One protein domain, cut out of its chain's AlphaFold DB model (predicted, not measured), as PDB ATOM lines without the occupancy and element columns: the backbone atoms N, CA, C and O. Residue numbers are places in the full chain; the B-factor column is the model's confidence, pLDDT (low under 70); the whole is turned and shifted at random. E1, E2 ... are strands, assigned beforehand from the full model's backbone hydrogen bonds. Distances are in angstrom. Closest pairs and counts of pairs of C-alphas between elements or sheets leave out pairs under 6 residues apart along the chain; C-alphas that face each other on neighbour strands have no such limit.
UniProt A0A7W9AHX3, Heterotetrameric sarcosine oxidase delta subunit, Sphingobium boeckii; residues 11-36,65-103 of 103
ATOM      1  N   ASP A  11      30.013  -6.902  15.590       71.31
ATOM      2  CA  ASP A  11      31.383  -7.403  15.518       71.31
ATOM      3  C   ASP A  11      32.036  -7.144  16.877       71.31
ATOM      4  O   ASP A  11      32.584  -6.080  17.154       71.31
ATOM      5  N   MET A  12      31.853  -8.116  17.760       88.31
ATOM      6  CA  MET A  12      32.375  -8.162  19.113       88.31
ATOM      7  C   MET A  12      33.824  -8.662  19.058       88.31
ATOM      8  O   MET A  12      34.140  -9.563  18.270       88.31
ATOM      9  N   LEU A  13      34.732  -8.075  19.842       94.50
ATOM     10  CA  LEU A  13      36.153  -8.435  19.780       94.50
ATOM     11  C   LEU A  13      36.350  -9.921  20.117       94.50
ATOM     12  O   LEU A  13      35.892 -10.410  21.149       94.50
ATOM     13  N   SER A  14      37.080 -10.645  19.265       96.62
ATOM     14  CA  SER A  14      37.477 -12.026  19.545       96.62
ATOM     15  C   SER A  14      38.793 -12.051  20.319       96.62
ATOM     16  O   SER A  14      39.842 -11.694  19.783       96.62
ATOM     17  N   VAL A  15      38.748 -12.487  21.577       98.06
ATOM     18  CA  VAL A  15      39.900 -12.569  22.482       98.06
ATOM     19  C   VAL A  15      40.425 -14.015  22.529       98.06
ATOM     20  O   VAL A  15      39.717 -14.913  23.001       98.06
ATOM     21  N   PRO A  16      41.664 -14.294  22.068       98.31
ATOM     22  CA  PRO A  16      42.251 -15.634  22.123       98.31
ATOM     23  C   PRO A  16      42.709 -15.987  23.543       98.31
ATOM     24  O   PRO A  16      43.821 -15.660  23.950       98.31
ATOM     25  N   CYS A  17      41.882 -16.682  24.325       98.44
ATOM     26  CA  CYS A  17      42.301 -17.185  25.633       98.44
ATOM     27  C   CYS A  17      43.382 -18.272  25.450       98.44
ATOM     28  O   CYS A  17      43.096 -19.276  24.790       98.44
ATOM     29  N   PRO A  18      44.576 -18.166  26.075       98.25
ATOM     30  CA  PRO A  18      45.643 -19.170  25.937       98.25
ATOM     31  C   PRO A  18      45.245 -20.588  26.374       98.25
ATOM     32  O   PRO A  18      45.925 -21.557  26.052       98.25
ATOM     33  N   TYR A  19      44.148 -20.713  27.124       98.25
ATOM     34  CA  TYR A  19      43.669 -21.973  27.686       98.25
ATOM     35  C   TYR A  19      42.385 -22.487  27.020       98.25
ATOM     36  O   TYR A  19      42.108 -23.681  27.077       98.25
ATOM     37  N   CYS A  20      41.579 -21.599  26.429       98.44
ATOM     38  CA  CYS A  20      40.244 -21.927  25.908       98.44
ATOM     39  C   CYS A  20      40.058 -21.616  24.420       98.44
ATOM     40  O   CYS A  20      39.002 -21.938  23.873       98.44
ATOM     41  N   GLY A  21      41.054 -21.003  23.778       97.94
ATOM     42  CA  GLY A  21      40.970 -20.526  22.404       97.94
ATOM     43  C   GLY A  21      40.182 -19.215  22.262       97.94
ATOM     44  O   GLY A  21      39.894 -18.550  23.262       97.94
ATOM     45  N   PRO A  22      39.856 -18.824  21.017       97.88
ATOM     46  CA  PRO A  22      39.109 -17.605  20.715       97.88
ATOM     47  C   PRO A  22      37.710 -17.611  21.329       97.88
ATOM     48  O   PRO A  22      36.969 -18.585  21.180       97.88
ATOM     49  N   ARG A  23      37.353 -16.518  22.006       98.00
ATOM     50  CA  ARG A  23      36.037 -16.277  22.613       98.00
ATOM     51  C   ARG A  23      35.633 -14.820  22.451       98.00
ATOM     52  O   ARG A  23      36.458 -13.979  22.114       98.00
ATOM     53  N   ASP A  24      34.363 -14.551  22.683       97.00
ATOM     54  CA  ASP A  24      33.780 -13.216  22.623       97.00
ATOM     55  C   ASP A  24      34.245 -12.347  23.807       97.00
ATOM     56  O   ASP A  24      34.318 -12.850  24.930       97.00
ATOM     57  N   GLU A  25      34.565 -11.064  23.592       97.25
ATOM     58  CA  GLU A  25      35.060 -10.171  24.656       97.25
ATOM     59  C   GLU A  25      34.103 -10.034  25.842       97.25
ATOM     60  O   GLU A  25      34.566  -9.807  26.960       97.25
ATOM     61  N   THR A  26      32.799 -10.252  25.651       97.19
ATOM     62  CA  THR A  26      31.828 -10.230  26.754       97.19
ATOM     63  C   THR A  26      32.051 -11.347  27.777       97.19
ATOM     64  O   THR A  26      31.580 -11.242  28.911       97.19
ATOM     65  N   GLU A  27      32.817 -12.393  27.434       98.38
ATOM     66  CA  GLU A  27      33.238 -13.426  28.383       98.38
ATOM     67  C   GLU A  27      34.350 -12.953  29.346       98.38
ATOM     68  O   GLU A  27      34.690 -13.676  30.297       98.38
ATOM     69  N   PHE A  28      34.937 -11.774  29.121       98.56
ATOM     70  CA  PHE A  28      36.157 -11.330  29.789       98.56
ATOM     71  C   PHE A  28      36.009 -10.017  30.562       98.56
ATOM     72  O   PHE A  28      35.139  -9.190  30.311       98.56
ATOM     73  N   VAL A  29      36.929  -9.816  31.507       98.62
ATOM     74  CA  VAL A  29      37.142  -8.545  32.207       98.62
ATOM     75  C   VAL A  29      38.541  -8.040  31.870       98.62
ATOM     76  O   VAL A  29      39.524  -8.756  32.072       98.62
ATOM     77  N   ASN A  30      38.633  -6.807  31.369       97.75
ATOM     78  CA  ASN A  30      39.905  -6.117  31.173       97.75
ATOM     79  C   ASN A  30      40.432  -5.601  32.524       97.75
ATOM     80  O   ASN A  30      39.701  -4.956  33.275       97.75
ATOM     81  N   GLY A  31      41.686  -5.909  32.846       97.44
ATOM     82  CA  GLY A  31      42.354  -5.536  34.098       97.44
ATOM     83  C   GLY A  31      43.380  -4.414  33.955       97.44
ATOM     84  O   GLY A  31      44.247  -4.286  34.824       97.44
ATOM     85  N   GLY A  32      43.324  -3.651  32.863       97.06
ATOM     86  CA  GLY A  32      44.259  -2.571  32.564       97.06
ATOM     87  C   GLY A  32      45.657  -3.072  32.212       97.06
ATOM     88  O   GLY A  32      45.830  -4.186  31.715       97.06
ATOM     89  N   GLU A  33      46.653  -2.235  32.481       97.25
ATOM     90  CA  GLU A  33      48.066  -2.487  32.206       97.25
ATOM     91  C   GLU A  33      48.563  -3.816  32.815       97.25
ATOM     92  O   GLU A  33      48.205  -4.207  33.932       97.25
ATOM     93  N   GLY A  34      49.367  -4.547  32.045       96.00
ATOM     94  CA  GLY A  34      50.079  -5.743  32.482       96.00
ATOM     95  C   GLY A  34      51.490  -5.448  32.971       96.00
ATOM     96  O   GLY A  34      52.031  -4.385  32.714       96.00
ATOM     97  N   HIS A  35      52.105  -6.421  33.647       95.31
ATOM     98  CA  HIS A  35      53.467  -6.298  34.197       95.31
ATOM     99  C   HIS A  35      53.642  -5.198  35.260       95.31
ATOM    100  O   HIS A  35      54.762  -4.758  35.501       95.31
ATOM    101  N   VAL A  36      52.552  -4.781  35.917       94.75
ATOM    102  CA  VAL A  36      52.588  -3.887  37.085       94.75
ATOM    103  C   VAL A  36      52.602  -4.730  38.356       94.75
ATOM    104  O   VAL A  36      51.557  -5.203  38.822       94.75
ATOM    105  N   ARG A  65      50.370  -3.687  26.519       97.50
ATOM    106  CA  ARG A  65      50.346  -4.963  27.239       97.50
ATOM    107  C   ARG A  65      49.281  -4.854  28.320       97.50
ATOM    108  O   ARG A  65      49.465  -4.141  29.297       97.50
ATOM    109  N   GLU A  66      48.179  -5.560  28.143       97.50
ATOM    110  CA  GLU A  66      47.023  -5.543  29.035       97.50
ATOM    111  C   GLU A  66      46.898  -6.863  29.798       97.50
ATOM    112  O   GLU A  66      47.446  -7.891  29.393       97.50
ATOM    113  N   ARG A  67      46.136  -6.857  30.891       98.19
ATOM    114  CA  ARG A  67      45.657  -8.058  31.586       98.19
ATOM    115  C   ARG A  67      44.206  -8.322  31.240       98.19
ATOM    116  O   ARG A  67      43.391  -7.405  31.219       98.19
ATOM    117  N   TRP A  68      43.874  -9.591  31.062       98.69
ATOM    118  CA  TRP A  68      42.518 -10.046  30.791       98.69
ATOM    119  C   TRP A  68      42.188 -11.251  31.675       98.69
ATOM    120  O   TRP A  68      42.998 -12.169  31.828       98.69
ATOM    121  N   LEU A  69      40.994 -11.245  32.265       98.88
ATOM    122  CA  LEU A  69      40.434 -12.358  33.027       98.88
ATOM    123  C   LEU A  69      39.311 -12.999  32.220       98.88
ATOM    124  O   LEU A  69      38.334 -12.330  31.895       98.88
ATOM    125  N   HIS A  70      39.396 -14.305  31.961       98.62
ATOM    126  CA  HIS A  70      38.304 -15.063  31.330       98.62
ATOM    127  C   HIS A  70      37.189 -15.377  32.339       98.62
ATOM    128  O   HIS A  70      37.036 -16.517  32.786       98.62
ATOM    129  N   ALA A  71      36.463 -14.337  32.755       98.69
ATOM    130  CA  ALA A  71      35.525 -14.353  33.876       98.69
ATOM    131  C   ALA A  71      34.390 -15.372  33.702       98.69
ATOM    132  O   ALA A  71      34.056 -16.078  34.654       98.69
ATOM    133  N   PHE A  72      33.862 -15.504  32.485       98.31
ATOM    134  CA  PHE A  72      32.783 -16.439  32.153       98.31
ATOM    135  C   PHE A  72      33.282 -17.749  31.514       98.31
ATOM    136  O   PHE A  72      32.506 -18.499  30.926       98.31
ATOM    137  N   GLY A  73      34.576 -18.058  31.667       98.00
ATOM    138  CA  GLY A  73      35.202 -19.287  31.176       98.00
ATOM    139  C   GLY A  73      36.168 -19.899  32.188       98.00
ATOM    140  O   GLY A  73      35.764 -20.324  33.270       98.00
ATOM    141  N   CYS A  74      37.461 -19.983  31.854       98.50
ATOM    142  CA  CYS A  74      38.434 -20.670  32.715       98.50
ATOM    143  C   CYS A  74      38.793 -19.919  34.005       98.50
ATOM    144  O   CYS A  74      39.493 -20.482  34.847       98.50
ATOM    145  N   ARG A  75      38.349 -18.663  34.165       98.44
ATOM    146  CA  ARG A  75      38.626 -17.792  35.323       98.44
ATOM    147  C   ARG A  75      40.119 -17.582  35.593       98.44
ATOM    148  O   ARG A  75      40.529 -17.387  36.734       98.44
ATOM    149  N   ARG A  76      40.940 -17.637  34.541       98.56
ATOM    150  CA  ARG A  76      42.383 -17.386  34.619       98.56
ATOM    151  C   ARG A  76      42.702 -16.003  34.081       98.56
ATOM    152  O   ARG A  76      42.095 -15.567  33.102       98.56
ATOM    153  N   TRP A  77      43.676 -15.369  34.718       98.62
ATOM    154  CA  TRP A  77      44.330 -14.182  34.196       98.62
ATOM    155  C   TRP A  77      45.370 -14.568  33.143       98.62
ATOM    156  O   TRP A  77      46.033 -15.605  33.247       98.62
ATOM    157  N   PHE A  78      45.496 -13.728  32.128       98.75
ATOM    158  CA  PHE A  78      46.521 -13.796  31.097       98.75
ATOM    159  C   PHE A  78      46.798 -12.382  30.579       98.75
ATOM    160  O   PHE A  78      46.097 -11.429  30.936       98.75
ATOM    161  N   HIS A  79      47.819 -12.243  29.744       98.62
ATOM    162  CA  HIS A  79      48.153 -10.983  29.104       98.62
ATOM    163  C   HIS A  79      47.768 -10.967  27.628       98.62
ATOM    164  O   HIS A  79      47.815 -11.993  26.948       98.62
ATOM    165  N   ALA A  80      47.452  -9.781  27.119       98.31
ATOM    166  CA  ALA A  80      47.267  -9.526  25.698       98.31
ATOM    167  C   ALA A  80      48.110  -8.324  25.272       98.31
ATOM    168  O   ALA A  80      48.260  -7.373  26.031       98.31
ATOM    169  N   ILE A  81      48.650  -8.350  24.059       98.12
ATOM    170  CA  ILE A  81      49.167  -7.160  23.390       98.12
ATOM    171  C   ILE A  81      48.097  -6.718  22.411       98.12
ATOM    172  O   ILE A  81      47.847  -7.395  21.412       98.12
ATOM    173  N   ARG A  82      47.446  -5.602  22.722       97.62
ATOM    174  CA  ARG A  82      46.332  -5.068  21.943       97.62
ATOM    175  C   ARG A  82      46.648  -3.645  21.523       97.62
ATOM    176  O   ARG A  82      47.150  -2.859  22.317       97.62
ATOM    177  N   SER A  83      46.363  -3.310  20.274       97.19
ATOM    178  CA  SER A  83      46.365  -1.919  19.840       97.19
ATOM    179  C   SER A  83      45.143  -1.207  20.426       97.19
ATOM    180  O   SER A  83      43.997  -1.593  20.196       97.19
ATOM    181  N   THR A  84      45.373  -0.158  21.210       96.25
ATOM    182  CA  THR A  84      44.324   0.695  21.784       96.25
ATOM    183  C   THR A  84      43.711   1.645  20.751       96.25
ATOM    184  O   THR A  84      42.708   2.287  21.044       96.25
ATOM    185  N   ALA A  85      44.288   1.730  19.545       97.25
ATOM    186  CA  ALA A  85      43.808   2.589  18.466       97.25
ATOM    187  C   ALA A  85      42.728   1.925  17.591       97.25
ATOM    188  O   ALA A  85      41.838   2.620  17.107       97.25
ATOM    189  N   ASP A  86      42.816   0.610  17.381       95.69
ATOM    190  CA  ASP A  86      41.944  -0.159  16.474       95.69
ATOM    191  C   ASP A  86      41.463  -1.503  17.058       95.69
ATOM    192  O   ASP A  86      40.764  -2.256  16.387       95.69
ATOM    193  N   HIS A  87      41.812  -1.796  18.314       95.75
ATOM    194  CA  HIS A  87      41.465  -3.015  19.049       95.75
ATOM    195  C   HIS A  87      42.083  -4.322  18.528       95.75
ATOM    196  O   HIS A  87      41.798  -5.378  19.093       95.75
ATOM    197  N   ALA A  88      42.989  -4.282  17.545       96.44
ATOM    198  CA  ALA A  88      43.650  -5.487  17.053       96.44
ATOM    199  C   ALA A  88      44.504  -6.143  18.153       96.44
ATOM    200  O   ALA A  88      45.388  -5.512  18.741       96.44
ATOM    201  N   ILE A  89      44.256  -7.428  18.429       97.25
ATOM    202  CA  ILE A  89      45.073  -8.231  19.345       97.25
ATOM    203  C   ILE A  89      46.210  -8.863  18.543       97.25
ATOM    204  O   ILE A  89      45.977  -9.708  17.683       97.25
ATOM    205  N   ALA A  90      47.443  -8.466  18.845       97.31
ATOM    206  CA  ALA A  90      48.638  -9.012  18.211       97.31
ATOM    207  C   ALA A  90      49.043 -10.368  18.812       97.31
ATOM    208  O   ALA A  90      49.489 -11.257  18.092       97.31
ATOM    209  N   LEU A  91      48.903 -10.527  20.133       97.56
ATOM    210  CA  LEU A  91      49.310 -11.738  20.851       97.56
ATOM    211  C   LEU A  91      48.583 -11.858  22.193       97.56
ATOM    212  O   LEU A  91      48.344 -10.851  22.857       97.56
ATOM    213  N   THR A  92      48.315 -13.085  22.638       98.44
ATOM    214  CA  THR A  92      47.958 -13.398  24.029       98.44
ATOM    215  C   THR A  92      48.935 -14.414  24.612       98.44
ATOM    216  O   THR A  92      49.494 -15.239  23.890       98.44
ATOM    217  N   TYR A  93      49.196 -14.333  25.916       98.38
ATOM    218  CA  TYR A  93      50.181 -15.184  26.586       98.38
ATOM    219  C   TYR A  93      49.865 -15.371  28.079       98.38
ATOM    220  O   TYR A  93      49.182 -14.529  28.668       98.38
ATOM    221  N   PRO A  94      50.322 -16.476  28.700       98.12
ATOM    222  CA  PRO A  94      50.179 -16.716  30.139       98.12
ATOM    223  C   PRO A  94      50.730 -15.582  31.018       98.12
ATOM    224  O   PRO A  94      51.592 -14.819  30.590       98.12
ATOM    225  N   ILE A  95      50.233 -15.479  32.255       96.75
ATOM    226  CA  ILE A  95      50.562 -14.382  33.187       96.75
ATOM    227  C   ILE A  95      52.047 -14.341  33.592       96.75
ATOM    228  O   ILE A  95      52.565 -13.295  33.954       96.75
ATOM    229  N   ASP A  96      52.725 -15.482  33.531       95.56
ATOM    230  CA  ASP A  96      54.127 -15.686  33.896       95.56
ATOM    231  C   ASP A  96      55.091 -15.552  32.706       95.56
ATOM    232  O   ASP A  96      56.308 -15.630  32.877       95.56
ATOM    233  N   ALA A  97      54.569 -15.330  31.498       95.50
ATOM    234  CA  ALA A  97      55.374 -15.122  30.304       95.50
ATOM    235  C   ALA A  97      55.580 -13.626  30.022       95.50
ATOM    236  O   ALA A  97      54.703 -12.795  30.249       95.50
ATOM    237  N   LYS A  98      56.738 -13.284  29.449       93.12
ATOM    238  CA  LYS A  98      57.040 -11.933  28.956       93.12
ATOM    239  C   LYS A  98      57.700 -12.026  27.578       93.12
ATOM    240  O   LYS A  98      58.924 -12.018  27.493       93.12
ATOM    241  N   PRO A  99      56.908 -12.204  26.506       92.62
ATOM    242  CA  PRO A  99      57.449 -12.344  25.165       92.62
ATOM    243  C   PRO A  99      58.083 -11.034  24.694       92.62
ATOM    244  O   PRO A  99      57.574  -9.942  24.981       92.62
ATOM    245  N   ASP A 100      59.155 -11.159  23.916       92.94
ATOM    246  CA  ASP A 100      59.713 -10.037  23.172       92.94
ATOM    247  C   ASP A 100      58.666  -9.538  22.170       92.94
ATOM    248  O   ASP A 100      58.153 -10.290  21.340       92.94
ATOM    249  N   PHE A 101      58.321  -8.257  22.269       89.06
ATOM    250  CA  PHE A 101      57.408  -7.587  21.351       89.06
ATOM    251  C   PHE A 101      57.910  -6.158  21.135       89.06
ATOM    252  O   PHE A 101      58.218  -5.494  22.135       89.06
ATOM    253  N   PRO A 102      58.035  -5.702  19.874       80.62
ATOM    254  CA  PRO A 102      58.535  -4.368  19.570       80.62
ATOM    255  C   PRO A 102      57.644  -3.297  20.203       80.62
ATOM    256  O   PRO A 102      56.433  -3.480  20.313       80.62
ATOM    257  N   ALA A 103      58.273  -2.213  20.658       61.00
ATOM    258  CA  ALA A 103      57.564  -1.045  21.173       61.00
ATOM    259  C   ALA A 103      56.723  -0.376  20.076       61.00
ATOM    260  O   ALA A 103      57.198  -0.342  18.916       61.00
TER     261      ALA A 103
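AT A GLANCE: This is residues 11 to 36 and 65 to 103 of the 103 residues of the protein "Heterotetrameric sarcosine oxidase delta subunit" of Sphingobium boeckii (UniProt A0A7W9AHX3). What shape does the backbone make? It is one strongly twisted wall of four antiparallel strands, E3, E4, E5 and E6, with a small two-stranded hairpin, E1 and E2, over one face at its E6 end. A tail of residues 95 to 103 runs away from E6 on the other side of the wall. What is it made of? The printed part has 65 residues with no named helix and six named strands, E1 to E6 along the chain; the class is all strand, though 31 residues, under half, are in named elements. How large and how dense is it? It is compact and rounded, with a radius of gyration of the C-alphas of 10.9 A and spans of 30 by 26 by 18 A.

IN THESE COORDINATES: Where do the first strands lie? E1 is residues 14 to 17, beginning with C-alpha 14 at (37.477, -12.026, 19.545), and E2 is residues 21 to 24. E3 is residues 29 to 33, 12.5 A from first to last C-alpha. Which strands come after the cut? E4 is residues 65 to 69, 13.7 A long from first to last C-alpha, with C-alpha 65 at (50.346, -4.963, 27.239). E5, the longest strand by residues, is residues 77 to 83 and measures 19.0 A in the same way. Where does the last strand end? E6 is residues 89 to 94, 14.6 A from first to last C-alpha, and C-alpha 94 is at (50.179, -16.716, 30.139).

HOW THE PARTS SIT: How do the first two strands pair, and what is near them? E1 and E2 form an antiparallel hairpin at 140 degrees, with N 15 and O 23 within hydrogen-bond range at 2.8 A. E1 has 3 pairs of C-alphas within 8 A of E6, the closest being those of Pro 16 and Thr 92 at 6.4 A. E2 and E3 are apart, although they follow each other along the chain. In which order do the strands of the larger sheet run? The order is E3, E4, E5, E6, with E3 and E6 as edge strands. E4, E5 and E6 form a meander, each strand the antiparallel neighbour of the one before. Which backbone atoms join these neighbours? E3 and E4 are antiparallel at 153 degrees, with N 31 and O 67 2.8 A apart, within hydrogen-bond range. E4 and E5, a hairpin at 137 degrees, have N 66 and O 80 within that range at 2.8 A, and the hairpin E5 and E6, at 161 degrees, has N 81 and O 91 at 2.8 A. How much does the sheet twist? From edge to edge its strands' lines turn by 86 degrees, and its C-alphas lie up to 5.6 A off their best plane.

THE WHOLE: Which C-alphas are farthest apart? Those of Phe 72 and Ala 103 are 31.2 A apart, while the first and last printed C-alphas, of Asp 11 and Ala 103, are 27.5 A apart. Where is the cut, and how long are the links? Residues 37 to 64 are not printed, and C-alphas 36 and 65 are 10.2 A apart across this cut, which lies in the link from E3 to E4. The links E1 to E2, E2 to E3 and E5 to E6 are tight, and E4 to E5 is short. How confident is the model? The mean pLDDT of the printed part is 95.8, and one residue, Ala 103, the chain's last, is under 70.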